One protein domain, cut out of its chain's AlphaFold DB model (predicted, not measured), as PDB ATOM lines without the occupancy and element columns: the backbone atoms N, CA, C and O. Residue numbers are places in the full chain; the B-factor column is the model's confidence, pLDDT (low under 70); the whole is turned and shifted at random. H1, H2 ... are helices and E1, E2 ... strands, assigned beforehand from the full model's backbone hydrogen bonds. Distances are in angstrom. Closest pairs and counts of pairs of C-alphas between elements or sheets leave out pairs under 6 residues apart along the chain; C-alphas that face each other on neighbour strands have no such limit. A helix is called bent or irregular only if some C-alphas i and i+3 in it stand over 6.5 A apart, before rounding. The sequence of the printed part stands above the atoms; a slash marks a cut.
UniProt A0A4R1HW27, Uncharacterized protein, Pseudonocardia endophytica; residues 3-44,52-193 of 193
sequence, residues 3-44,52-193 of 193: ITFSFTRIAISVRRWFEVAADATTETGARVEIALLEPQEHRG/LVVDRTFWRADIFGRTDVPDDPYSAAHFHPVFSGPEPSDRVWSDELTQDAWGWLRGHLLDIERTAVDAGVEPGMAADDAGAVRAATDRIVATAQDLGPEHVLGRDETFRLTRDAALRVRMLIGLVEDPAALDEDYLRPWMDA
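AT A GLANCE: This is residues 3 to 44 and 52 to 193 of the 193 residues of an uncharacterized protein of Pseudonocardia endophytica (UniProt A0A4R1HW27). A long, twisted sheet of five antiparallel strands is covered on one face by H2 and H5, which run side by side along the strands in opposite ways, and by H3, which crosses the strands where H2 ends. At the other end of the sheet H6 packs on E2 beyond that strand's bend, and H7 packs on H6. The printed part has 184 residues with five named strands, E1 to E5, followed along the chain by seven named helices, H1 to H7; the sheet's order is E1 E2 E3 E4 E5, and the class is mixed, helices and strands. The whole is compact, with a radius of gyration of the C-alphas of 17.0 A and spans of 50 by 44 by 27 A.

HOW THE PARTS SIT: Begin with the sheet at E1, residues 3 to 6, and E2, residues 10 to 20, a hairpin in which N 5 and O 12 are 2.8 A apart, within hydrogen-bond range. E3, residues 26 to 37, forms a hairpin with E2, with N 13 and O 33 at 2.8 A; E1, E2 and E3 make a meander, each strand the antiparallel neighbour of the one before. E4, residues 54 to 66, is the antiparallel neighbour of E3, with N 32 and O 61 at 2.8 A. E5, residues 78 to 80, forms a hairpin with E4, with N 80 and O 60 at 2.7 A. Next look at H1, residues 95 to 99, which only grazes the sheet. H2, residues 101 to 110, and H1 only just touch, and only at the corner, with 3 pairs of C-alphas within 8 A, Leu 97 and Trp 104 closest at 5.6 A. H3, residues 112 to 118, and H2 also only just touch, and only at the corner, with 3 such pairs, His 108 and Thr 115 closest at 6.0 A. H4, residues 124 to 127, only grazes the sheet and touches H3, the C-alphas of Glu 113 and Ala 126 closest at 5.6 A. H5, residues 130 to 146, touches H2 at a shallow tilt of 18 degrees, opposite ways, the C-alphas of Leu 110 and Arg 134 closest at 5.0 A. H2, H3 and H5 lie on the same face of the sheet, which gives two layers, helices on one face of a sheet; H5 is over E2 at a height over the sheet of 9.3 A. H6, residues 155 to 173, is also over E2, the C-alphas of Glu 19 and Val 169 closest at 5.7 A. H7, residues 184 to 191, is not on the sheet but touches H6, about perpendicular at 81 degrees, the C-alphas of Ala 166 and Trp 190 closest at 4.7 A. Every O i to N i+4 pair is within hydrogen-bond range in H1, H2 and H3, against 11 of 13 in H5, 10 of 15 in H6 and 2 of 4 in H7; H4 is too short for such a pair.

IN THESE COORDINATES: Find C-alpha 3 at (314.569, 283.114, 209.945), where E1 begins. E2 measures 29.5 A and bends by 62 degrees at residue 16, E3 measures 31.9 A, and E4 measures 28.2 A. H2 measures 14.3 A. H5 starts at C-alpha 130, (328.100, 289.754, 198.028), and measures 23.7 A; H6 measures 16.3 A. H5, H6 and H7 are irregular: C-alphas 135 and 138 are 7.6 A apart, 161 and 164 8.0 A, and 186 and 189 7.4 A. H7 ends at C-alpha 191, (313.127, 267.529, 228.205).

THE WHOLE: The two C-alphas farthest apart, those of Gly 44 and Ala 180, are 53.9 A apart. Residues 45 to 51 are not printed, and C-alphas 44 and 52 are 14.6 A apart across this cut, in the link from E3 to E4. The links E4 to E5 and E5 to H1 are long. The mean pLDDT of the printed part is 96.4, and no printed residue is under 70.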
ATOM      1  N   ILE A   3     314.766 282.336 211.162       98.00
ATOM      2  CA  ILE A   3     314.569 283.114 209.945       98.00
ATOM      3  C   ILE A   3     315.792 282.875 209.076       98.00
ATOM      4  O   ILE A   3     316.917 283.000 209.549       98.00
ATOM      5  N   THR A   4     315.577 282.564 207.804       98.12
ATOM      6  CA  THR A   4     316.669 282.405 206.846       98.12
ATOM      7  C   THR A   4     316.538 283.442 205.742       98.12
ATOM      8  O   THR A   4     315.487 283.577 205.115       98.12
ATOM      9  N   PHE A   5     317.628 284.160 205.492       98.50
ATOM     10  CA  PHE A   5     317.827 285.005 204.326       98.50
ATOM     11  C   PHE A   5     318.581 284.188 203.284       98.50
ATOM     12  O   PHE A   5     319.762 283.895 203.460       98.50
ATOM     13  N   SER A   6     317.891 283.778 202.227       97.25
ATOM     14  CA  SER A   6     318.478 282.974 201.155       97.25
ATOM     15  C   SER A   6     318.708 283.823 199.916       97.25
ATOM     16  O   SER A   6     317.808 284.532 199.461       97.25
ATOM     17  N   PHE A   7     319.917 283.719 199.385       96.12
ATOM     18  CA  PHE A   7     320.359 284.311 198.133       96.12
ATOM     19  C   PHE A   7     320.592 283.186 197.109       96.12
ATOM     20  O   PHE A   7     319.964 282.129 197.202       96.12
ATOM     21  N   THR A   8     321.450 283.389 196.112       94.25
ATOM     22  CA  THR A   8     321.668 282.406 195.037       94.25
ATOM     23  C   THR A   8     322.548 281.234 195.490       94.25
ATOM     24  O   THR A   8     322.298 280.079 195.151       94.25
ATOM     25  N   ARG A   9     323.601 281.545 196.243       94.62
ATOM     26  CA  ARG A   9     324.722 280.696 196.670       94.62
ATOM     27  C   ARG A   9     324.990 280.787 198.171       94.62
ATOM     28  O   ARG A   9     325.689 279.924 198.690       94.62
ATOM     29  N   ILE A  10     324.433 281.775 198.868       96.69
ATOM     30  CA  ILE A  10     324.556 281.968 200.316       96.69
ATOM     31  C   ILE A  10     323.181 281.901 200.987       96.69
ATOM     32  O   ILE A  10     322.198 282.460 200.502       96.69
ATOM     33  N   ALA A  11     323.125 281.271 202.156       98.19
ATOM     34  CA  ALA A  11     322.048 281.432 203.120       98.19
ATOM     35  C   ALA A  11     322.608 281.957 204.441       98.19
ATOM     36  O   ALA A  11     323.654 281.506 204.898       98.19
ATOM     37  N   ILE A  12     321.881 282.883 205.062       98.69
ATOM     38  CA  ILE A  12     322.168 283.372 206.408       98.69
ATOM     39  C   ILE A  12     320.970 283.039 207.288       98.69
ATOM     40  O   ILE A  12     319.869 283.546 207.068       98.69
ATOM     41  N   SER A  13     321.179 282.171 208.267       98.50
ATOM     42  CA  SER A  13     320.163 281.763 209.230       98.50
ATOM     43  C   SER A  13     320.349 282.536 210.525       98.50
ATOM     44  O   SER A  13     321.442 282.555 211.073       98.50
ATOM     45  N   VAL A  14     319.279 283.146 211.023       98.69
ATOM     46  CA  VAL A  14     319.218 283.813 212.323       98.69
ATOM     47  C   VAL A  14     318.209 283.074 213.188       98.69
ATOM     48  O   VAL A  14     317.053 282.881 212.798       98.69
ATOM     49  N   ARG A  15     318.640 282.633 214.366       97.88
ATOM     50  CA  ARG A  15     317.853 281.760 215.229       97.88
ATOM     51  C   ARG A  15     317.894 282.226 216.673       97.88
ATOM     52  O   ARG A  15     318.974 282.405 217.226       97.88
ATOM     53  N   ARG A  16     316.722 282.302 217.319       97.94
ATOM     54  CA  ARG A  16     316.678 282.341 218.786       97.94
ATOM     55  C   ARG A  16     317.186 281.011 219.309       97.94
ATOM     56  O   ARG A  16     316.686 279.962 218.895       97.94
ATOM     57  N   TRP A  17     318.133 281.067 220.228       97.81
ATOM     58  CA  TRP A  17     318.785 279.897 220.776       97.81
ATOM     59  C   TRP A  17     318.695 279.853 222.303       97.81
ATOM     60  O   TRP A  17     318.535 280.874 222.980       97.81
ATOM     61  N   PHE A  18     318.733 278.630 222.814       97.69
ATOM     62  CA  PHE A  18     318.800 278.298 224.227       97.69
ATOM     63  C   PHE A  18     319.687 277.062 224.361       97.69
ATOM     64  O   PHE A  18     319.463 276.077 223.648       97.69
ATOM     65  N   GLU A  19     320.675 277.120 225.247       97.19
ATOM     66  CA  GLU A  19     321.550 275.994 225.561       97.19
ATOM     67  C   GLU A  19     321.864 275.888 227.053       97.19
ATOM     68  O   GLU A  19     321.631 276.815 227.827       97.19
ATOM     69  N   VAL A  20     322.354 274.710 227.436       97.69
ATOM     70  CA  VAL A  20     322.860 274.397 228.773       97.69
ATOM     71  C   VAL A  20     324.347 274.099 228.618       97.69
ATOM     72  O   VAL A  20     324.718 273.239 227.818       97.69
ATOM     73  N   ALA A  21     325.194 274.827 229.333       95.69
ATOM     74  CA  ALA A  21     326.629 274.605 229.359       95.69
ATOM     75  C   ALA A  21     326.993 273.427 230.280       95.69
ATOM     76  O   ALA A  21     326.181 272.955 231.078       95.69
ATOM     77  N   ALA A  22     328.234 272.941 230.178       95.06
ATOM     78  CA  ALA A  22     328.712 271.794 230.958       95.06
ATOM     79  C   ALA A  22     328.672 272.033 232.482       95.06
ATOM     80  O   ALA A  22     328.488 271.089 233.248       95.06
ATOM     81  N   ASP A  23     328.775 273.295 232.914       95.31
ATOM     82  CA  ASP A  23     328.656 273.740 234.309       95.31
ATOM     83  C   ASP A  23     327.192 273.958 234.758       95.31
ATOM     84  O   ASP A  23     326.948 274.605 235.776       95.31
ATOM     85  N   ALA A  24     326.222 273.432 233.999       96.19
ATOM     86  CA  ALA A  24     324.774 273.576 234.184       96.19
ATOM     87  C   ALA A  24     324.220 275.000 234.007       96.19
ATOM     88  O   ALA A  24     323.014 275.210 234.166       96.19
ATOM     89  N   THR A  25     325.052 275.979 233.644       96.19
ATOM     90  CA  THR A  25     324.567 277.338 233.382       96.19
ATOM     91  C   THR A  25     323.762 277.366 232.091       96.19
ATOM     92  O   THR A  25     324.020 276.599 231.161       96.19
ATOM     93  N   THR A  26     322.738 278.219 232.030       96.62
ATOM     94  CA  THR A  26     321.925 278.345 230.818       96.62
ATOM     95  C   THR A  26     322.279 279.608 230.058       96.62
ATOM     96  O   THR A  26     322.529 280.660 230.646       96.62
ATOM     97  N   GLU A  27     322.300 279.497 228.737       97.31
ATOM     98  CA  GLU A  27     322.662 280.573 227.825       97.31
ATOM     99  C   GLU A  27     321.522 280.805 226.835       97.31
ATOM    100  O   GLU A  27     320.817 279.879 226.413       97.31
ATOM    101  N   THR A  28     321.317 282.059 226.440       97.12
ATOM    102  CA  THR A  28     320.304 282.406 225.445       97.12
ATOM    103  C   THR A  28     320.734 283.593 224.598       97.12
ATOM    104  O   THR A  28     321.501 284.441 225.041       97.12
ATOM    105  N   GLY A  29     320.227 283.668 223.370       97.94
ATOM    106  CA  GLY A  29     320.505 284.778 222.465       97.94
ATOM    107  C   GLY A  29     320.307 284.396 221.006       97.94
ATOM    108  O   GLY A  29     319.487 283.524 220.692       97.94
ATOM    109  N   ALA A  30     321.052 285.049 220.119       98.56
ATOM    110  CA  ALA A  30     320.932 284.868 218.680       98.56
ATOM    111  C   ALA A  30     322.099 284.051 218.122       98.56
ATOM    112  O   ALA A  30     323.261 284.423 218.265       98.56
ATOM    113  N   ARG A  31     321.773 282.951 217.442       98.75
ATOM    114  CA  ARG A  31     322.710 282.189 216.612       98.75
ATOM    115  C   ARG A  31     322.578 282.662 215.172       98.75
ATOM    116  O   ARG A  31     321.472 282.636 214.623       98.75
ATOM    117  N   VAL A  32     323.688 283.071 214.572       98.88
ATOM    118  CA  VAL A  32     323.781 283.480 213.170       98.88
ATOM    119  C   VAL A  32     324.713 282.529 212.438       98.88
ATOM    120  O   VAL A  32     325.886 282.427 212.777       98.88
ATOM    121  N   GLU A  33     324.203 281.837 211.428       98.75
ATOM    122  CA  GLU A  33     324.960 280.871 210.628       98.75
ATOM    123  C   GLU A  33     324.993 281.313 209.173       98.75
ATOM    124  O   GLU A  33     323.960 281.681 208.610       98.75
ATOM    125  N   ILE A  34     326.171 281.246 208.560       98.44
ATOM    126  CA  ILE A  34     326.369 281.533 207.142       98.44
ATOM    127  C   ILE A  34     326.723 280.223 206.450       98.44
ATOM    128  O   ILE A  34     327.687 279.543 206.812       98.44
ATOM    129  N   ALA A  35     325.921 279.866 205.455       97.69
ATOM    130  CA  ALA A  35     326.013 278.602 204.751       97.69
ATOM    131  C   ALA A  35     326.032 278.795 203.239       97.69
ATOM    132  O   ALA A  35     325.455 279.739 202.699       97.69
ATOM    133  N   LEU A  36     326.659 277.845 202.550       95.31
ATOM    134  CA  LEU A  36     326.558 277.726 201.104       95.31
ATOM    135  C   LEU A  36     325.235 277.054 200.715       95.31
ATOM    136  O   LEU A  36     324.842 276.032 201.281       95.31
ATOM    137  N   LEU A  37     324.584 277.612 199.699       94.12
ATOM    138  CA  LEU A  37     323.443 277.042 198.998       94.12
ATOM    139  C   LEU A  37     323.925 276.369 197.720       94.12
ATOM    140  O   LEU A  37     324.356 277.018 196.760       94.12
ATOM    141  N   GLU A  38     323.842 275.046 197.698       90.69
ATOM    142  CA  GLU A  38     324.140 274.271 196.502       90.69
ATOM    143  C   GLU A  38     322.922 274.206 195.576       90.69
ATOM    144  O   GLU A  38     321.798 274.023 196.062       90.69
ATOM    145  N   PRO A  39     323.107 274.315 194.246       90.62
ATOM    146  CA  PRO A  39     322.016 274.139 193.306       90.62
ATOM    147  C   PRO A  39     321.453 272.731 193.459       90.62
ATOM    148  O   PRO A  39     322.194 271.750 193.491       90.62
ATOM    149  N   GLN A  40     320.135 272.641 193.568       94.12
ATOM    150  CA  GLN A  40     319.442 271.367 193.695       94.12
ATOM    151  C   GLN A  40     319.014 270.872 192.315       94.12
ATOM    152  O   GLN A  40     318.712 271.670 191.427       94.12
ATOM    153  N   GLU A  41     318.960 269.552 192.138       95.38
ATOM    154  CA  GLU A  41     318.379 268.966 190.931       95.38
ATOM    155  C   GLU A  41     316.927 269.443 190.766       95.38
ATOM    156  O   GLU A  41     316.131 269.400 191.714       95.38
ATOM    157  N   HIS A  42     316.591 269.905 189.559       95.81
ATOM    158  CA  HIS A  42     315.235 270.337 189.243       95.81
ATOM    159  C   HIS A  42     314.274 269.156 189.357       95.81
ATOM    160  O   HIS A  42     314.505 268.091 188.786       95.81
ATOM    161  N   ARG A  43     313.158 269.355 190.056       96.31
ATOM    162  CA  ARG A  43     312.123 268.332 190.224       96.31
ATOM    163  C   ARG A  43     310.803 268.764 189.609       96.31
ATOM    164  O   ARG A  43     310.365 269.894 189.798       96.31
ATOM    165  N   GLY A  44     310.122 267.820 188.966       97.06
ATOM    166  CA  GLY A  44     308.798 268.042 188.388       97.06
ATOM    167  C   GLY A  44     308.817 268.998 187.194       97.06
ATOM    168  O   GLY A  44     309.812 269.107 186.482       97.06
ATOM    169  N   LEU A  52     315.125 273.723 198.630       93.81
ATOM    170  CA  LEU A  52     316.154 274.617 199.136       93.81
ATOM    171  C   LEU A  52     316.795 273.904 200.325       93.81
ATOM    172  O   LEU A  52     316.081 273.490 201.238       93.81
ATOM    173  N   VAL A  53     318.109 273.713 200.278       95.38
ATOM    174  CA  VAL A  53     318.851 272.963 201.296       95.38
ATOM    175  C   VAL A  53     319.929 273.872 201.869       95.38
ATOM    176  O   VAL A  53     320.796 274.341 201.137       95.38
ATOM    177  N   VAL A  54     319.844 274.126 203.174       95.12
ATOM    178  CA  VAL A  54     320.823 274.887 203.957       95.12
ATOM    179  C   VAL A  54     321.548 273.878 204.840       95.12
ATOM    180  O   VAL A  54     320.959 273.391 205.801       95.12
ATOM    181  N   ASP A  55     322.770 273.506 204.462       90.56
ATOM    182  CA  ASP A  55     323.496 272.381 205.085       90.56
ATOM    183  C   ASP A  55     324.990 272.683 205.294       90.56
ATOM    184  O   ASP A  55     325.556 272.409 206.347       90.56
ATOM    185  N   ARG A  56     325.637 273.338 204.322       94.75
ATOM    186  CA  ARG A  56     327.075 273.631 204.367       94.75
ATOM    187  C   ARG A  56     327.381 274.961 205.056       94.75
ATOM    188  O   ARG A  56     327.804 275.912 204.395       94.75
ATOM    189  N   THR A  57     327.149 275.027 206.365       97.38
ATOM    190  CA  THR A  57     327.607 276.147 207.203       97.38
ATOM    191  C   THR A  57     329.131 276.219 207.180       97.38
ATOM    192  O   THR A  57     329.801 275.199 207.314       97.38
ATOM    193  N   PHE A  58     329.680 277.414 206.980       97.38
ATOM    194  CA  PHE A  58     331.128 277.644 207.012       97.38
ATOM    195  C   PHE A  58     331.551 278.619 208.109       97.38
ATOM    196  O   PHE A  58     332.724 278.663 208.461       97.38
ATOM    197  N   TRP A  59     330.603 279.375 208.664       98.50
ATOM    198  CA  TRP A  59     330.848 280.351 209.715       98.50
ATOM    199  C   TRP A  59     329.618 280.472 210.613       98.50
ATOM    200  O   TRP A  59     328.481 280.425 210.127       98.50
ATOM    201  N   ARG A  60     329.833 280.650 211.919       98.81
ATOM    202  CA  ARG A  60     328.756 280.850 212.896       98.81
ATOM    203  C   ARG A  60     329.145 281.857 213.965       98.81
ATOM    204  O   ARG A  60     330.242 281.765 214.494       98.81
ATOM    205  N   ALA A  61     328.224 282.730 214.350       98.88
ATOM    206  CA  ALA A  61     328.317 283.526 215.568       98.88
ATOM    207  C   ALA A  61     327.182 283.177 216.527       98.88
ATOM    208  O   ALA A  61     326.019 283.101 216.135       98.88
ATOM    209  N   ASP A  62     327.549 283.010 217.786       98.75
ATOM    210  CA  ASP A  62     326.672 282.707 218.902       98.75
ATOM    211  C   ASP A  62     326.707 283.911 219.841       98.75
ATOM    212  O   ASP A  62     327.560 284.029 220.717       98.75
ATOM    213  N   ILE A  63     325.808 284.865 219.591       98.75
ATOM    214  CA  ILE A  63     325.698 286.123 220.336       98.75
ATOM    215  C   ILE A  63     324.783 285.853 221.526       98.75
ATOM    216  O   ILE A  63     323.571 286.091 221.465       98.75
ATOM    217  N   PHE A  64     325.351 285.244 222.567       98.12
ATOM    218  CA  PHE A  64     324.630 284.753 223.740       98.12
ATOM    219  C   PHE A  64     325.032 285.484 225.021       98.12
ATOM    220  O   PHE A  64     326.158 285.960 225.165       98.12
ATOM    221  N   GLY A  65     324.104 285.483 225.973       97.69
ATOM    222  CA  GLY A  65     324.341 285.846 227.364       97.69
ATOM    223  C   GLY A  65     323.978 284.689 228.285       97.69
ATOM    224  O   GLY A  65     323.052 283.918 227.999       97.69
ATOM    225  N   ARG A  66     324.698 284.578 229.400       96.50
ATOM    226  CA  ARG A  66     324.360 283.667 230.490       96.50
ATOM    227  C   ARG A  66     323.166 284.207 231.268       96.50
ATOM    228  O   ARG A  66     323.089 285.392 231.587       96.50
ATOM    229  N   THR A  67     322.235 283.336 231.629       94.19
ATOM    230  CA  THR A  67     321.023 283.733 232.359       94.19
ATOM    231  C   THR A  67     321.274 284.054 233.831       94.19
ATOM    232  O   THR A  67     320.431 284.686 234.463       94.19
ATOM    233  N   ASP A  68     322.392 283.593 234.397       92.88
ATOM    234  CA  ASP A  68     322.796 283.845 235.784       92.88
ATOM    235  C   ASP A  68     323.570 285.165 235.963       92.88
ATOM    236  O   ASP A  68     323.770 285.605 237.094       92.88
ATOM    237  N   VAL A  69     323.940 285.830 234.861       93.69
ATOM    238  CA  VAL A  69     324.575 287.158 234.846       93.69
ATOM    239  C   VAL A  69     323.789 288.099 233.915       93.69
ATOM    240  O   VAL A  69     324.288 288.511 232.870       93.69
ATOM    241  N   PRO A  70     322.539 288.459 234.265       89.12
ATOM    242  CA  PRO A  70     321.645 289.197 233.367       89.12
ATOM    243  C   PRO A  70     322.117 290.622 233.035       89.12
ATOM    244  O   PRO A  70     321.654 291.195 232.052       89.12
ATOM    245  N   ASP A  71     323.027 291.188 233.832       93.81
ATOM    246  CA  ASP A  71     323.608 292.515 233.593       93.81
ATOM    247  C   ASP A  71     324.697 292.507 232.498       93.81
ATOM    248  O   ASP A  71     325.135 293.574 232.068       93.81
ATOM    249  N   ASP A  72     325.123 291.325 232.033       95.62
ATOM    250  CA  ASP A  72     326.078 291.149 230.935       95.62
ATOM    251  C   ASP A  72     325.455 290.302 229.801       95.62
ATOM    252  O   ASP A  72     325.585 289.068 229.780       95.62
ATOM    253  N   PRO A  73     324.771 290.947 228.834       95.62
ATOM    254  CA  PRO A  73     324.058 290.252 227.765       95.62
ATOM    255  C   PRO A  73     324.989 289.515 226.795       95.62
ATOM    256  O   PRO A  73     324.509 288.682 226.035       95.62
ATOM    257  N   TYR A  74     326.298 289.778 226.810       98.00
ATOM    258  CA  TYR A  74     327.264 289.151 225.902       98.00
ATOM    259  C   TYR A  74     328.257 288.244 226.637       98.00
ATOM    260  O   TYR A  74     329.265 287.833 226.061       98.00
ATOM    261  N   SER A  75     327.953 287.883 227.887       97.19
ATOM    262  CA  SER A  75     328.791 287.052 228.766       97.19
ATOM    263  C   SER A  75     329.151 285.669 228.207       97.19
ATOM    264  O   SER A  75     330.080 285.035 228.707       97.19
ATOM    265  N   ALA A  76     328.444 285.193 227.178       97.75
ATOM    266  CA  ALA A  76     328.732 283.942 226.477       97.75
ATOM    267  C   ALA A  76     328.918 284.132 224.958       97.75
ATOM    268  O   ALA A  76     328.902 283.155 224.204       97.75
ATOM    269  N   ALA A  77     329.116 285.366 224.485       98.62
ATOM    270  CA  ALA A  77     329.228 285.649 223.061       98.62
ATOM    271  C   ALA A  77     330.544 285.117 222.475       98.62
ATOM    272  O   ALA A  77     331.637 285.483 222.908       98.62
ATOM    273  N   HIS A  78     330.438 284.270 221.454       98.75
ATOM    274  CA  HIS A  78     331.577 283.678 220.756       98.75
ATOM    275  C   HIS A  78     331.248 283.429 219.284       98.75
ATOM    276  O   HIS A  78     330.115 283.599 218.830       98.75
ATOM    277  N   PHE A  79     332.243 283.009 218.510       98.81
ATOM    278  CA  PHE A  79     332.031 282.606 217.126       98.81
ATOM    279  C   PHE A  79     332.916 281.425 216.728       98.81
ATOM    280  O   PHE A  79     333.858 281.053 217.426       98.81
ATOM    281  N   HIS A  80     332.579 280.833 215.591       98.69
ATOM    282  CA  HIS A  80     333.244 279.699 214.977       98.69
ATOM    283  C   HIS A  80     333.643 280.107 213.553       98.69
ATOM    284  O   HIS A  80     332.778 280.153 212.670       98.69
ATOM    285  N   PRO A  81     334.922 280.465 213.324       98.12
ATOM    286  CA  PRO A  81     335.376 280.990 212.038       98.12
ATOM    287  C   PRO A  81     335.395 279.956 210.911       98.12
ATOM    288  O   PRO A  81     335.394 280.348 209.750       98.12
ATOM    289  N   VAL A  82     335.456 278.661 211.237       97.69
ATOM    290  CA  VAL A  82     335.550 277.562 210.267       97.69
ATOM    291  C   VAL A  82     334.705 276.372 210.716       97.69
ATOM    292  O   VAL A  82     334.410 276.214 211.903       97.69
ATOM    293  N   PHE A  83     334.356 275.508 209.764       97.94
ATOM    294  CA  PHE A  83     333.661 274.239 209.996       97.94
ATOM    295  C   PHE A  83     334.423 273.071 209.356       97.94
ATOM    296  O   PHE A  83     335.031 273.211 208.293       97.94
ATOM    297  N   SER A  84     334.357 271.896 209.986       95.31
ATOM    298  CA  SER A  84     334.813 270.617 209.434       95.31
ATOM    299  C   SER A  84     333.611 269.697 209.224       95.31
ATOM    300  O   SER A  84     333.100 269.074 210.156       95.31
ATOM    301  N   GLY A  85     333.109 269.638 207.989       92.94
ATOM    302  CA  GLY A  85     331.814 269.006 207.728       92.94
ATOM    303  C   GLY A  85     330.695 269.760 208.467       92.94
ATOM    304  O   GLY A  85     330.617 270.977 208.306       92.94
ATOM    305  N   PRO A  86     329.838 269.085 209.258       94.19
ATOM    306  CA  PRO A  86     328.796 269.751 210.043       94.19
ATOM    307  C   PRO A  86     329.315 270.350 211.360       94.19
ATOM    308  O   PRO A  86     328.572 271.065 212.033       94.19
ATOM    309  N   GLU A  87     330.557 270.046 211.750       96.69
ATOM    310  CA  GLU A  87     331.080 270.404 213.065       96.69
ATOM    311  C   GLU A  87     331.751 271.784 213.038       96.69
ATOM    312  O   GLU A  87     332.615 272.027 212.188       96.69
ATOM    313  N   PRO A  88     331.392 272.695 213.957       97.94
ATOM    314  CA  PRO A  88     332.085 273.968 214.106       97.94
ATOM    315  C   PRO A  88     333.504 273.760 214.661       97.94
ATOM    316  O   PRO A  88     333.787 272.761 215.323       97.94
ATOM    317  N   SER A  89     334.394 274.733 214.454       98.31
ATOM    318  CA  SER A  89     335.651 274.823 215.210       98.31
ATOM    319  C   SER A  89     335.416 275.014 216.712       98.31
ATOM    320  O   SER A  89     334.293 275.261 217.150       98.31
ATOM    321  N   ASP A  90     336.491 275.031 217.502       98.06
ATOM    322  CA  ASP A  90     336.427 275.519 218.884       98.06
ATOM    323  C   ASP A  90     335.871 276.952 218.957       98.06
ATOM    324  O   ASP A  90     335.913 277.711 217.978       98.06
ATOM    325  N   ARG A  91     335.336 277.308 220.134       98.00
ATOM    326  CA  ARG A  91     334.822 278.653 220.423       98.00
ATOM    327  C   ARG A  91     335.959 279.671 220.327       98.00
ATOM    328  O   ARG A  91     336.980 279.524 220.999       98.00
ATOM    329  N   VAL A  92     335.754 280.730 219.550       98.56
ATOM    330  CA  VAL A  92     336.641 281.896 219.518       98.56
ATOM    331  C   VAL A  92     335.966 283.054 220.239       98.56
ATOM    332  O   VAL A  92     334.861 283.469 219.888       98.56
ATOM    333  N   TRP A  93     336.656 283.571 221.253       98.19
ATOM    334  CA  TRP A  93     336.239 284.724 222.044       98.19
ATOM    335  C   TRP A  93     336.884 285.990 221.483       98.19
ATOM    336  O   TRP A  93     338.049 285.965 221.083       98.19
ATOM    337  N   SER A  94     336.132 287.089 221.438       97.69
ATOM    338  CA  SER A  94     336.598 288.362 220.889       97.69
ATOM    339  C   SER A  94     336.101 289.528 221.735       97.69
ATOM    340  O   SER A  94     334.898 289.662 221.955       97.69
ATOM    341  N   ASP A  95     337.026 290.393 222.151       98.00
ATOM    342  CA  ASP A  95     336.696 291.641 222.844       98.00
ATOM    343  C   ASP A  95     335.880 292.579 221.943       98.00
ATOM    344  O   ASP A  95     335.011 293.296 222.420       98.00
ATOM    345  N   GLU A  96     336.120 292.563 220.628       98.00
ATOM    346  CA  GLU A  96     335.345 293.371 219.677       98.00
ATOM    347  C   GLU A  96     333.885 292.899 219.613       98.00
ATOM    348  O   GLU A  96     332.971 293.721 219.574       98.00
ATOM    349  N   LEU A  97     333.667 291.576 219.656       98.19
ATOM    350  CA  LEU A  97     332.330 290.979 219.681       98.19
ATOM    351  C   LEU A  97     331.581 291.340 220.969       98.19
ATOM    352  O   LEU A  97     330.401 291.663 220.907       98.19
ATOM    353  N   THR A  98     332.231 291.299 222.131       97.44
ATOM    354  CA  THR A  98     331.559 291.627 223.400       97.44
ATOM    355  C   THR A  98     331.368 293.135 223.598       97.44
ATOM    356  O   THR A  98     330.414 293.539 224.260       97.44
ATOM    357  N   GLN A  99     332.218 293.981 223.001       97.81
ATOM    358  CA  GLN A  99     332.098 295.445 223.071       97.81
ATOM    359  C   GLN A  99     331.026 296.022 222.135       97.81
ATOM    360  O   GLN A  99     330.342 296.972 222.516       97.81
ATOM    361  N   ASP A 100     330.885 295.487 220.919       98.38
ATOM    362  CA  ASP A 100     329.882 295.918 219.936       98.38
ATOM    363  C   ASP A 100     329.440 294.733 219.065       98.38
ATOM    364  O   ASP A 100     329.807 294.619 217.894       98.38
ATOM    365  N   ALA A 101     328.633 293.834 219.636       98.62
ATOM    366  CA  ALA A 101     328.230 292.595 218.967       98.62
ATOM    367  C   ALA A 101     327.553 292.827 217.612       98.62
ATOM    368  O   ALA A 101     327.757 292.080 216.649       98.62
ATOM    369  N   TRP A 102     326.751 293.885 217.521       98.69
ATOM    370  CA  TRP A 102     325.961 294.185 216.335       98.69
ATOM    371  C   TRP A 102     326.786 294.878 215.254       98.69
ATOM    372  O   TRP A 102     326.662 294.515 214.082       98.69
ATOM    373  N   GLY A 103     327.662 295.820 215.620       98.69
ATOM    374  CA  GLY A 103     328.639 296.392 214.696       98.69
ATOM    375  C   GLY A 103     329.643 295.350 214.201       98.69
ATOM    376  O   GLY A 103     329.940 295.305 213.005       98.69
ATOM    377  N   TRP A 104     330.076 294.448 215.084       98.75
ATOM    378  CA  TRP A 104     330.945 293.321 214.757       98.75
ATOM    379  C   TRP A 104     330.291 292.373 213.739       98.75
ATOM    380  O   TRP A 104     330.854 292.125 212.668       98.75
ATOM    381  N   LEU A 105     329.052 291.928 213.989       98.88
ATOM    382  CA  LEU A 105     328.300 291.091 213.044       98.88
ATOM    383  C   LEU A 105     328.105 291.811 211.703       98.88
ATOM    384  O   LEU A 105     328.282 291.222 210.633       98.88
ATOM    385  N   ARG A 106     327.761 293.103 211.746       98.88
ATOM    386  CA  ARG A 106     327.590 293.935 210.554       98.88
ATOM    387  C   ARG A 106     328.857 293.963 209.699       98.88
ATOM    388  O   ARG A 106     328.747 293.871 208.477       98.88
ATOM    389  N   GLY A 107     330.033 294.070 210.320       98.56
ATOM    390  CA  GLY A 107     331.329 294.040 209.641       98.56
ATOM    391  C   GLY A 107     331.529 292.761 208.827       98.56
ATOM    392  O   GLY A 107     331.780 292.837 207.624       98.56
ATOM    393  N   HIS A 108     331.302 291.600 209.448       98.44
ATOM    394  CA  HIS A 108     331.397 290.298 208.779       98.44
ATOM    395  C   HIS A 108     330.427 290.155 207.600       98.44
ATOM    396  O   HIS A 108     330.798 289.645 206.544       98.44
ATOM    397  N   LEU A 109     329.192 290.645 207.741       98.56
ATOM    398  CA  LEU A 109     328.196 290.581 206.667       98.56
ATOM    399  C   LEU A 109     328.507 291.539 205.508       98.56
ATOM    400  O   LEU A 109     328.245 291.213 204.350       98.56
ATOM    401  N   LEU A 110     329.057 292.725 205.787       98.44
ATOM    402  CA  LEU A 110     329.462 293.663 204.735       98.44
ATOM    403  C   LEU A 110     330.670 293.166 203.932       98.44
ATOM    404  O   LEU A 110     330.765 293.451 202.733       98.44
ATOM    405  N   ASP A 111     331.552 292.407 204.581       97.00
ATOM    406  CA  ASP A 111     332.706 291.752 203.970       97.00
ATOM    407  C   ASP A 111     332.530 290.224 203.933       97.00
ATOM    408  O   ASP A 111     333.359 289.438 204.399       97.00
ATOM    409  N   ILE A 112     331.393 289.787 203.381       97.31
ATOM    410  CA  ILE A 112     331.038 288.365 203.298       97.31
ATOM    411  C   ILE A 112     332.051 287.546 202.490       97.31
ATOM    412  O   ILE A 112     332.259 286.367 202.761       97.31
ATOM    413  N   GLU A 113     332.711 288.176 201.518       96.56
ATOM    414  CA  GLU A 113     333.762 287.559 200.710       96.56
ATOM    415  C   GLU A 113     335.001 287.273 201.564       96.56
ATOM    416  O   GLU A 113     335.510 286.153 201.525       96.56
ATOM    417  N   ARG A 114     335.453 288.233 202.386       96.31
ATOM    418  CA  ARG A 114     336.524 287.992 203.361       96.31
ATOM    419  C   ARG A 114     336.133 286.909 204.353       96.31
ATOM    420  O   ARG A 114     336.907 285.981 204.540       96.31
ATOM    421  N   THR A 115     334.928 286.988 204.917       97.12
ATOM    422  CA  THR A 115     334.426 285.989 205.874       97.12
ATOM    423  C   THR A 115     334.435 284.580 205.272       97.12
ATOM    424  O   THR A 115     334.839 283.630 205.934       97.12
ATOM    425  N   ALA A 116     334.051 284.435 204.000       96.50
ATOM    426  CA  ALA A 116     334.121 283.165 203.283       96.50
ATOM    427  C   ALA A 116     335.573 282.689 203.078       96.50
ATOM    428  O   ALA A 116     335.885 281.536 203.369       96.50
ATOM    429  N   VAL A 117     336.470 283.569 202.623       96.75
ATOM    430  CA  VAL A 117     337.888 283.230 202.405       96.75
ATOM    431  C   VAL A 117     338.577 282.810 203.701       96.75
ATOM    432  O   VAL A 117     339.282 281.802 203.715       96.75
ATOM    433  N   ASP A 118     338.346 283.540 204.789       96.69
ATOM    434  CA  ASP A 118     338.915 283.237 206.104       96.69
ATOM    435  C   ASP A 118     338.374 281.906 206.651       96.69
ATOM    436  O   ASP A 118     339.092 281.175 207.334       96.69
ATOM    437  N   ALA A 119     337.144 281.541 206.271       96.81
ATOM    438  CA  ALA A 119     336.541 280.244 206.559       96.81
ATOM    439  C   ALA A 119     337.043 279.094 205.652       96.81
ATOM    440  O   ALA A 119     336.592 277.954 205.781       96.81
ATOM    441  N   GLY A 120     337.950 279.373 204.708       95.50
ATOM    442  CA  GLY A 120     338.469 278.396 203.746       95.50
ATOM    443  C   GLY A 120     337.521 278.087 202.581       95.50
ATOM    444  O   GLY A 120     337.684 277.069 201.907       95.50
ATOM    445  N   VAL A 121     336.524 278.937 202.333       94.25
ATOM    446  CA  VAL A 121     335.628 278.831 201.178       94.25
ATOM    447  C   VAL A 121     336.264 279.505 199.962       94.25
ATOM    448  O   VAL A 121     336.820 280.599 200.047       94.25
ATOM    449  N   GLU A 122     336.136 278.865 198.799       89.56
ATOM    450  CA  GLU A 122     336.606 279.418 197.527       89.56
ATOM    451  C   GLU A 122     335.978 280.801 197.246       89.56
ATOM    452  O   GLU A 122     334.745 280.907 197.240       89.56
ATOM    453  N   PRO A 123     336.773 281.849 196.942       77.38
ATOM    454  CA  PRO A 123     336.286 283.231 196.836       77.38
ATOM    455  C   PRO A 123     335.074 283.411 195.909       77.38
ATOM    456  O   PRO A 123     334.143 284.156 196.214       77.38
ATOM    457  N   GLY A 124     335.048 282.687 194.784       83.81
ATOM    458  CA  GLY A 124     333.972 282.783 193.792       83.81
ATOM    459  C   GLY A 124     332.608 282.291 194.285       83.81
ATOM    460  O   GLY A 124     331.593 282.630 193.692       83.81
ATOM    461  N   MET A 125     332.555 281.518 195.373       85.81
ATOM    462  CA  MET A 125     331.302 280.969 195.904       85.81
ATOM    463  C   MET A 125     330.451 282.018 196.624       85.81
ATOM    464  O   MET A 125     329.230 281.884 196.649       85.81
ATOM    465  N   ALA A 126     331.085 283.044 197.199       89.56
ATOM    466  CA  ALA A 126     330.408 284.136 197.896       89.56
ATOM    467  C   ALA A 126     330.251 285.400 197.036       89.56
ATOM    468  O   ALA A 126     329.333 286.189 197.266       89.56
ATOM    469  N   ALA A 127     331.125 285.580 196.040       90.88
ATOM    470  CA  ALA A 127     331.189 286.782 195.212       90.88
ATOM    471  C   ALA A 127     329.856 287.117 194.515       90.88
ATOM    472  O   ALA A 127     329.449 288.280 194.508       90.88
ATOM    473  N   ASP A 128     329.146 286.107 193.997       90.00
ATOM    474  CA  ASP A 128     327.880 286.290 193.267       90.00
ATOM    475  C   ASP A 128     326.783 286.949 194.122       90.00
ATOM    476  O   ASP A 128     325.971 287.722 193.612       90.00
ATOM    477  N   ASP A 129     326.776 286.684 195.430       96.12
ATOM    478  CA  ASP A 129     325.759 287.196 196.351       96.12
ATOM    479  C   ASP A 129     326.234 288.386 197.189       96.12
ATOM    480  O   ASP A 129     325.422 289.005 197.880       96.12
ATOM    481  N   ALA A 130     327.516 288.757 197.132       96.69
ATOM    482  CA  ALA A 130     328.100 289.754 198.028       96.69
ATOM    483  C   ALA A 130     327.350 291.097 198.012       96.69
ATOM    484  O   ALA A 130     327.090 291.693 199.057       96.69
ATOM    485  N   GLY A 131     326.937 291.564 196.829       98.12
ATOM    486  CA  GLY A 131     326.130 292.780 196.697       98.12
ATOM    487  C   GLY A 131     324.748 292.667 197.352       98.12
ATOM    488  O   GLY A 131     324.296 293.609 198.003       98.12
ATOM    489  N   ALA A 132     324.091 291.512 197.220       98.38
ATOM    490  CA  ALA A 132     322.772 291.267 197.794       98.38
ATOM    491  C   ALA A 132     322.833 291.095 199.320       98.38
ATOM    492  O   ALA A 132     321.973 291.630 200.023       98.38
ATOM    493  N   VAL A 133     323.871 290.425 199.832       98.50
ATOM    494  CA  VAL A 133     324.133 290.313 201.273       98.50
ATOM    495  C   VAL A 133     324.340 291.703 201.870       98.50
ATOM    496  O   VAL A 133     323.603 292.064 202.782       98.50
ATOM    497  N   ARG A 134     325.231 292.529 201.294       98.56
ATOM    498  CA  ARG A 134     325.464 293.914 201.751       98.56
ATOM    499  C   ARG A 134     324.184 294.744 201.796       98.56
ATOM    500  O   ARG A 134     323.957 295.477 202.754       98.56
ATOM    501  N   ALA A 135     323.338 294.625 200.772       98.69
ATOM    502  CA  ALA A 135     322.063 295.337 200.716       98.69
ATOM    503  C   ALA A 135     321.058 294.854 201.781       98.69
ATOM    504  O   ALA A 135     320.180 295.614 202.189       98.69
ATOM    505  N   ALA A 136     321.168 293.601 202.229       98.75
ATOM    506  CA  ALA A 136     320.311 293.014 203.254       98.75
ATOM    507  C   ALA A 136     320.889 293.118 204.677       98.75
ATOM    508  O   ALA A 136     320.141 292.867 205.623       98.75
ATOM    509  N   THR A 137     322.166 293.480 204.839       98.81
ATOM    510  CA  THR A 137     322.903 293.422 206.108       98.81
ATOM    511  C   THR A 137     322.140 294.044 207.270       98.81
ATOM    512  O   THR A 137     321.921 293.369 208.270       98.81
ATOM    513  N   ASP A 138     321.679 295.290 207.144       98.75
ATOM    514  CA  ASP A 138     321.031 295.984 208.265       98.75
ATOM    515  C   ASP A 138     319.737 295.270 208.706       98.75
ATOM    516  O   ASP A 138     319.428 295.207 209.893       98.75
ATOM    517  N   ARG A 139     319.011 294.636 207.771       98.88
ATOM    518  CA  ARG A 139     317.823 293.825 208.086       98.88
ATOM    519  C   ARG A 139     318.188 292.513 208.784       98.88
ATOM    520  O   ARG A 139     317.456 292.075 209.667       98.88
ATOM    521  N   ILE A 140     319.285 291.877 208.377       98.88
ATOM    522  CA  ILE A 140     319.782 290.646 209.007       98.88
ATOM    523  C   ILE A 140     320.225 290.944 210.442       98.88
ATOM    524  O   ILE A 140     319.817 290.234 211.356       98.88
ATOM    525  N   VAL A 141     320.989 292.023 210.642       98.94
ATOM    526  CA  VAL A 141     321.447 292.466 211.967       98.94
ATOM    527  C   VAL A 141     320.262 292.820 212.858       98.94
ATOM    528  O   VAL A 141     320.193 292.307 213.966       98.94
ATOM    529  N   ALA A 142     319.285 293.588 212.365       98.81
ATOM    530  CA  ALA A 142     318.069 293.889 213.126       98.81
ATOM    531  C   ALA A 142     317.304 292.615 213.529       98.81
ATOM    532  O   ALA A 142     316.842 292.488 214.655       98.81
ATOM    533  N   THR A 143     317.239 291.619 212.640       98.81
ATOM    534  CA  THR A 143     316.618 290.323 212.962       98.81
ATOM    535  C   THR A 143     317.397 289.568 214.042       98.81
ATOM    536  O   THR A 143     316.797 288.892 214.875       98.81
ATOM    537  N   ALA A 144     318.731 289.649 214.032       98.75
ATOM    538  CA  ALA A 144     319.567 289.053 215.070       98.75
ATOM    539  C   ALA A 144     319.411 289.782 216.408       98.75
ATOM    540  O   ALA A 144     319.300 289.114 217.431       98.75
ATOM    541  N   GLN A 145     319.313 291.112 216.385       98.31
ATOM    542  CA  GLN A 145     319.015 291.946 217.551       98.31
ATOM    543  C   GLN A 145     317.683 291.560 218.188       98.31
ATOM    544  O   GLN A 145     317.666 291.232 219.370       98.31
ATOM    545  N   ASP A 146     316.609 291.459 217.398       97.56
ATOM    546  CA  ASP A 146     315.270 291.069 217.873       97.56
ATOM    547  C   ASP A 146     315.244 289.680 218.546       97.56
ATOM    548  O   ASP A 146     314.365 289.374 219.354       97.56
ATOM    549  N   LEU A 147     316.199 288.808 218.206       97.81
ATOM    550  CA  LEU A 147     316.359 287.469 218.786       97.81
ATOM    551  C   LEU A 147     317.532 287.391 219.777       97.81
ATOM    552  O   LEU A 147     317.818 286.307 220.297       97.81
ATOM    553  N   GLY A 148     318.192 288.517 220.041       97.25
ATOM    554  CA  GLY A 148     319.428 288.647 220.795       97.25
ATOM    555  C   GLY A 148     319.255 288.548 222.310       97.25
ATOM    556  O   GLY A 148     318.135 288.515 222.831       97.25
ATOM    557  N   PRO A 149     320.370 288.470 223.046       96.88
ATOM    558  CA  PRO A 149     320.368 288.233 224.488       96.88
ATOM    559  C   PRO A 149     319.828 289.424 225.294       96.88
ATOM    560  O   PRO A 149     319.335 289.235 226.400       96.88
ATOM    561  N   GLU A 150     319.821 290.626 224.708       95.38
ATOM    562  CA  GLU A 150     319.221 291.839 225.286       95.38
ATOM    563  C   GLU A 150     317.705 291.689 225.528       95.38
ATOM    564  O   GLU A 150     317.127 292.360 226.386       95.38
ATOM    565  N   HIS A 151     317.048 290.772 224.812       92.12
ATOM    566  CA  HIS A 151     315.660 290.400 225.053       92.12
ATOM    567  C   HIS A 151     315.578 289.227 226.034       92.12
ATOM    568  O   HIS A 151     315.632 288.049 225.655       92.12
ATOM    569  N   VAL A 152     315.418 289.564 227.315       89.44
ATOM    570  CA  VAL A 152     315.185 288.594 228.390       89.44
ATOM    571  C   VAL A 152     313.743 288.092 228.316       89.44
ATOM    572  O   VAL A 152     312.789 288.853 228.474       89.44
ATOM    573  N   LEU A 153     313.587 286.791 228.078       92.44
ATOM    574  CA  LEU A 153     312.297 286.123 227.927       92.44
ATOM    575  C   LEU A 153     312.057 285.159 229.091       92.44
ATOM    576  O   LEU A 153     312.985 284.538 229.612       92.44
ATOM    577  N   GLY A 154     310.793 284.999 229.482       93.38
ATOM    578  CA  GLY A 154     310.406 283.961 230.438       93.38
ATOM    579  C   GLY A 154     310.543 282.556 229.840       93.38
ATOM    580  O   GLY A 154     310.466 282.385 228.623       93.38
ATOM    581  N   ARG A 155     310.675 281.534 230.698       95.44
ATOM    582  CA  ARG A 155     310.858 280.115 230.322       95.44
ATOM    583  C   ARG A 155     309.958 279.661 229.170       95.44
ATOM    584  O   ARG A 155     310.442 279.145 228.168       95.44
ATOM    585  N   ASP A 156     308.648 279.854 229.311       96.56
ATOM    586  CA  ASP A 156     307.663 279.329 228.358       96.56
ATOM    587  C   ASP A 156     307.760 280.027 226.994       96.56
ATOM    588  O   ASP A 156     307.551 279.406 225.949       96.56
ATOM    589  N   GLU A 157     308.123 281.312 226.984       96.19
ATOM    590  CA  GLU A 157     308.356 282.047 225.747       96.19
ATOM    591  C   GLU A 157     309.673 281.637 225.085       96.19
ATOM    592  O   GLU A 157     309.685 281.373 223.878       96.19
ATOM    593  N   THR A 158     310.748 281.486 225.863       95.94
ATOM    594  CA  THR A 158     312.013 280.930 225.372       95.94
ATOM    595  C   THR A 158     311.772 279.560 224.749       95.94
ATOM    596  O   THR A 158     312.166 279.343 223.606       95.94
ATOM    597  N   PHE A 159     311.047 278.662 225.425       97.44
ATOM    598  CA  PHE A 159     310.708 277.342 224.893       97.44
ATOM    599  C   PHE A 159     309.874 277.427 223.614       97.44
ATOM    600  O   PHE A 159     310.198 276.779 222.619       97.44
ATOM    601  N   ARG A 160     308.829 278.264 223.577       97.38
ATOM    602  CA  ARG A 160     308.021 278.479 222.365       97.38
ATOM    603  C   ARG A 160     308.897 278.866 221.171       97.38
ATOM    604  O   ARG A 160     308.649 278.414 220.051       97.38
ATOM    605  N   LEU A 161     309.921 279.686 221.405       97.25
ATOM    606  CA  LEU A 161     310.874 280.120 220.391       97.25
ATOM    607  C   LEU A 161     312.055 279.160 220.193       97.25
ATOM    608  O   LEU A 161     312.798 279.366 219.245       97.25
ATOM    609  N   THR A 162     312.253 278.119 220.992       97.25
ATOM    610  CA  THR A 162     313.405 277.205 220.839       97.25
ATOM    611  C   THR A 162     313.021 275.729 220.882       97.25
ATOM    612  O   THR A 162     313.888 274.865 220.960       97.25
ATOM    613  N   ARG A 163     311.731 275.394 220.765       96.25
ATOM    614  CA  ARG A 163     311.238 274.008 220.760       96.25
ATOM    615  C   ARG A 163     311.920 273.133 219.706       96.25
ATOM    616  O   ARG A 163     312.171 271.959 219.940       96.25
ATOM    617  N   ASP A 164     312.265 273.697 218.553       93.88
ATOM    618  CA  ASP A 164     313.004 272.998 217.494       93.88
ATOM    619  C   ASP A 164     314.474 272.688 217.870       93.88
ATOM    620  O   ASP A 164     315.166 271.942 217.171       93.88
ATOM    621  N   ALA A 165     314.976 273.256 218.970       93.75
ATOM    622  CA  ALA A 165     316.278 272.962 219.566       93.75
ATOM    623  C   ALA A 165     316.203 271.910 220.684       93.75
ATOM    624  O   ALA A 165     317.255 271.490 221.154       93.75
ATOM    625  N   ALA A 166     315.016 271.435 221.085       96.06
ATOM    626  CA  ALA A 166     314.842 270.566 222.257       96.06
ATOM    627  C   ALA A 166     315.737 269.316 222.250       96.06
ATOM    628  O   ALA A 166     316.361 269.001 223.259       96.06
ATOM    629  N   LEU A 167     315.902 268.661 221.093       96.88
ATOM    630  CA  LEU A 167     316.839 267.541 220.959       96.88
ATOM    631  C   LEU A 167     318.281 267.932 221.326       96.88
ATOM    632  O   LEU A 167     318.960 267.169 222.003       96.88
ATOM    633  N   ARG A 168     318.740 269.118 220.901       96.00
ATOM    634  CA  ARG A 168     320.093 269.613 221.196       96.00
ATOM    635  C   ARG A 168     320.225 269.975 222.670       96.00
ATOM    636  O   ARG A 168     321.209 269.600 223.286       96.00
ATOM    637  N   VAL A 169     319.205 270.604 223.254       97.25
ATOM    638  CA  VAL A 169     319.167 270.897 224.697       97.25
ATOM    639  C   VAL A 169     319.279 269.609 225.517       97.25
ATOM    640  O   VAL A 169     320.079 269.549 226.441       97.25
ATOM    641  N   ARG A 170     318.567 268.537 225.144       97.69
ATOM    642  CA  ARG A 170     318.698 267.232 225.816       97.69
ATOM    643  C   ARG A 170     320.086 266.613 225.681       97.69
ATOM    644  O   ARG A 170     320.570 266.016 226.636       97.69
ATOM    645  N   MET A 171     320.718 266.742 224.513       97.75
ATOM    646  CA  MET A 171     322.102 266.293 224.327       97.75
ATOM    647  C   MET A 171     323.047 267.048 225.261       97.75
ATOM    648  O   MET A 171     323.856 266.416 225.928       97.75
ATOM    649  N   LEU A 172     322.896 268.370 225.354       97.62
ATOM    650  CA  LEU A 172     323.702 269.224 226.223       97.62
ATOM    651  C   LEU A 172     323.492 268.925 227.711       97.62
ATOM    652  O   LEU A 172     324.468 268.819 228.440       97.62
ATOM    653  N   ILE A 173     322.251 268.684 228.146       97.38
ATOM    654  CA  ILE A 173     321.948 268.217 229.509       97.38
ATOM    655  C   ILE A 173     322.723 266.930 229.834       97.38
ATOM    656  O   ILE A 173     323.242 266.779 230.934       97.38
ATOM    657  N   GLY A 174     322.851 266.012 228.870       97.00
ATOM    658  CA  GLY A 174     323.635 264.784 229.033       97.00
ATOM    659  C   GLY A 174     325.151 264.992 229.154       97.00
ATOM    660  O   GLY A 174     325.851 264.038 229.487       97.00
ATOM    661  N   LEU A 175     325.657 266.200 228.878       96.50
ATOM    662  CA  LEU A 175     327.069 266.580 229.001       96.50
ATOM    663  C   LEU A 175     327.374 267.356 230.290       96.50
ATOM    664  O   LEU A 175     328.533 267.686 230.531       96.50
ATOM    665  N   VAL A 176     326.358 267.667 231.096       97.38
ATOM    666  CA  VAL A 176     326.519 268.420 232.343       97.38
ATOM    667  C   VAL A 176     327.302 267.587 233.356       97.38
ATOM    668  O   VAL A 176     326.975 266.426 233.606       97.38
ATOM    669  N   GLU A 177     328.336 268.190 233.943       95.38
ATOM    670  CA  GLU A 177     329.266 267.502 234.846       95.38
ATOM    671  C   GLU A 177     328.618 267.139 236.189       95.38
ATOM    672  O   GLU A 177     328.834 266.041 236.708       95.38
ATOM    673  N   ASP A 178     327.796 268.046 236.727       95.81
ATOM    674  CA  ASP A 178     326.998 267.842 237.937       95.81
ATOM    675  C   ASP A 178     325.498 267.978 237.629       95.81
ATOM    676  O   ASP A 178     324.948 269.083 237.659       95.81
ATOM    677  N   PRO A 179     324.794 266.865 237.345       93.75
ATOM    678  CA  PRO A 179     323.362 266.899 237.068       93.75
ATOM    679  C   PRO A 179     322.514 267.481 238.207       93.75
ATOM    680  O   PRO A 179     321.414 267.955 237.947       93.75
ATOM    681  N   ALA A 180     322.999 267.476 239.457       95.25
ATOM    682  CA  ALA A 180     322.263 268.047 240.585       95.25
ATOM    683  C   ALA A 180     322.211 269.586 240.550       95.25
ATOM    684  O   ALA A 180     321.389 270.180 241.249       95.25
ATOM    685  N   ALA A 181     323.062 270.227 239.743       94.88
ATOM    686  CA  ALA A 181     323.057 271.670 239.525       94.88
ATOM    687  C   ALA A 181     321.985 272.128 238.516       94.88
ATOM    688  O   ALA A 181     321.770 273.330 238.358       94.88
ATOM    689  N   LEU A 182     321.303 271.200 237.835       96.19
ATOM    690  CA  LEU A 182     320.275 271.531 236.853       96.19
ATOM    691  C   LEU A 182     318.966 271.959 237.515       96.19
ATOM    692  O   LEU A 182     318.415 271.267 238.369       96.19
ATOM    693  N   ASP A 183     318.398 273.060 237.026       95.69
ATOM    694  CA  ASP A 183     317.010 273.418 237.306       95.69
ATOM    695  C   ASP A 183     316.073 272.576 236.419       95.69
ATOM    696  O   ASP A 183     315.666 272.981 235.325       95.69
ATOM    697  N   GLU A 184     315.761 271.358 236.872       95.25
ATOM    698  CA  GLU A 184     314.889 270.424 236.145       95.25
ATOM    699  C   GLU A 184     313.501 271.023 235.853       95.25
ATOM    700  O   GLU A 184     312.936 270.794 234.782       95.25
ATOM    701  N   ASP A 185     312.952 271.826 236.770       95.56
ATOM    702  CA  ASP A 185     311.638 272.455 236.601       95.56
ATOM    703  C   ASP A 185     311.660 273.549 235.525       95.56
ATOM    704  O   ASP A 185     310.677 273.733 234.787       95.56
ATOM    705  N   TYR A 186     312.775 274.272 235.402       95.44
ATOM    706  CA  TYR A 186     312.998 275.197 234.299       95.44
ATOM    707  C   TYR A 186     313.209 274.456 232.973       95.44
ATOM    708  O   TYR A 186     312.639 274.850 231.957       95.44
ATOM    709  N   LEU A 187     313.971 273.362 232.960       97.06
ATOM    710  CA  LEU A 187     314.339 272.641 231.735       97.06
ATOM    711  C   LEU A 187     313.260 271.678 231.216       97.06
ATOM    712  O   LEU A 187     313.288 271.308 230.036       97.06
ATOM    713  N   ARG A 188     312.275 271.317 232.049       97.25
ATOM    714  CA  ARG A 188     311.220 270.341 231.729       97.25
ATOM    715  C   ARG A 188     310.567 270.518 230.348       97.25
ATOM    716  O   ARG A 188     310.455 269.518 229.642       97.25
ATOM    717  N   PRO A 189     310.201 271.733 229.880       97.81
ATOM    718  CA  PRO A 189     309.612 271.894 228.550       97.81
ATOM    719  C   PRO A 189     310.484 271.346 227.409       97.81
ATOM    720  O   PRO A 189     309.957 270.771 226.462       97.81
ATOM    721  N   TRP A 190     311.811 271.488 227.494       97.56
ATOM    722  CA  TRP A 190     312.739 270.949 226.493       97.56
ATOM    723  C   TRP A 190     313.010 269.455 226.681       97.56
ATOM    724  O   TRP A 190     313.273 268.755 225.701       97.56
ATOM    725  N   MET A 191     312.949 268.953 227.915       96.25
ATOM    726  CA  MET A 191     313.127 267.529 228.205       96.25
ATOM    727  C   MET A 191     311.960 266.689 227.670       96.25
ATOM    728  O   MET A 191     312.198 265.621 227.106       96.25
ATOM    729  N   ASP A 192     310.736 267.208 227.754       96.25
ATOM    730  CA  ASP A 192     309.512 266.483 227.384       96.25
ATOM    731  C   ASP A 192     309.149 266.570 225.881       96.25
ATOM    732  O   ASP A 192     308.209 265.906 225.436       96.25
ATOM    733  N   ALA A 193     309.854 267.401 225.100       92.06
ATOM    734  CA  ALA A 193     309.498 267.766 223.716       92.06
ATOM    735  C   ALA A 193     310.017 266.847 222.594       92.06
ATOM    736  O   ALA A 193     311.111 266.242 222.716       92.06
TER     737      ALA A 193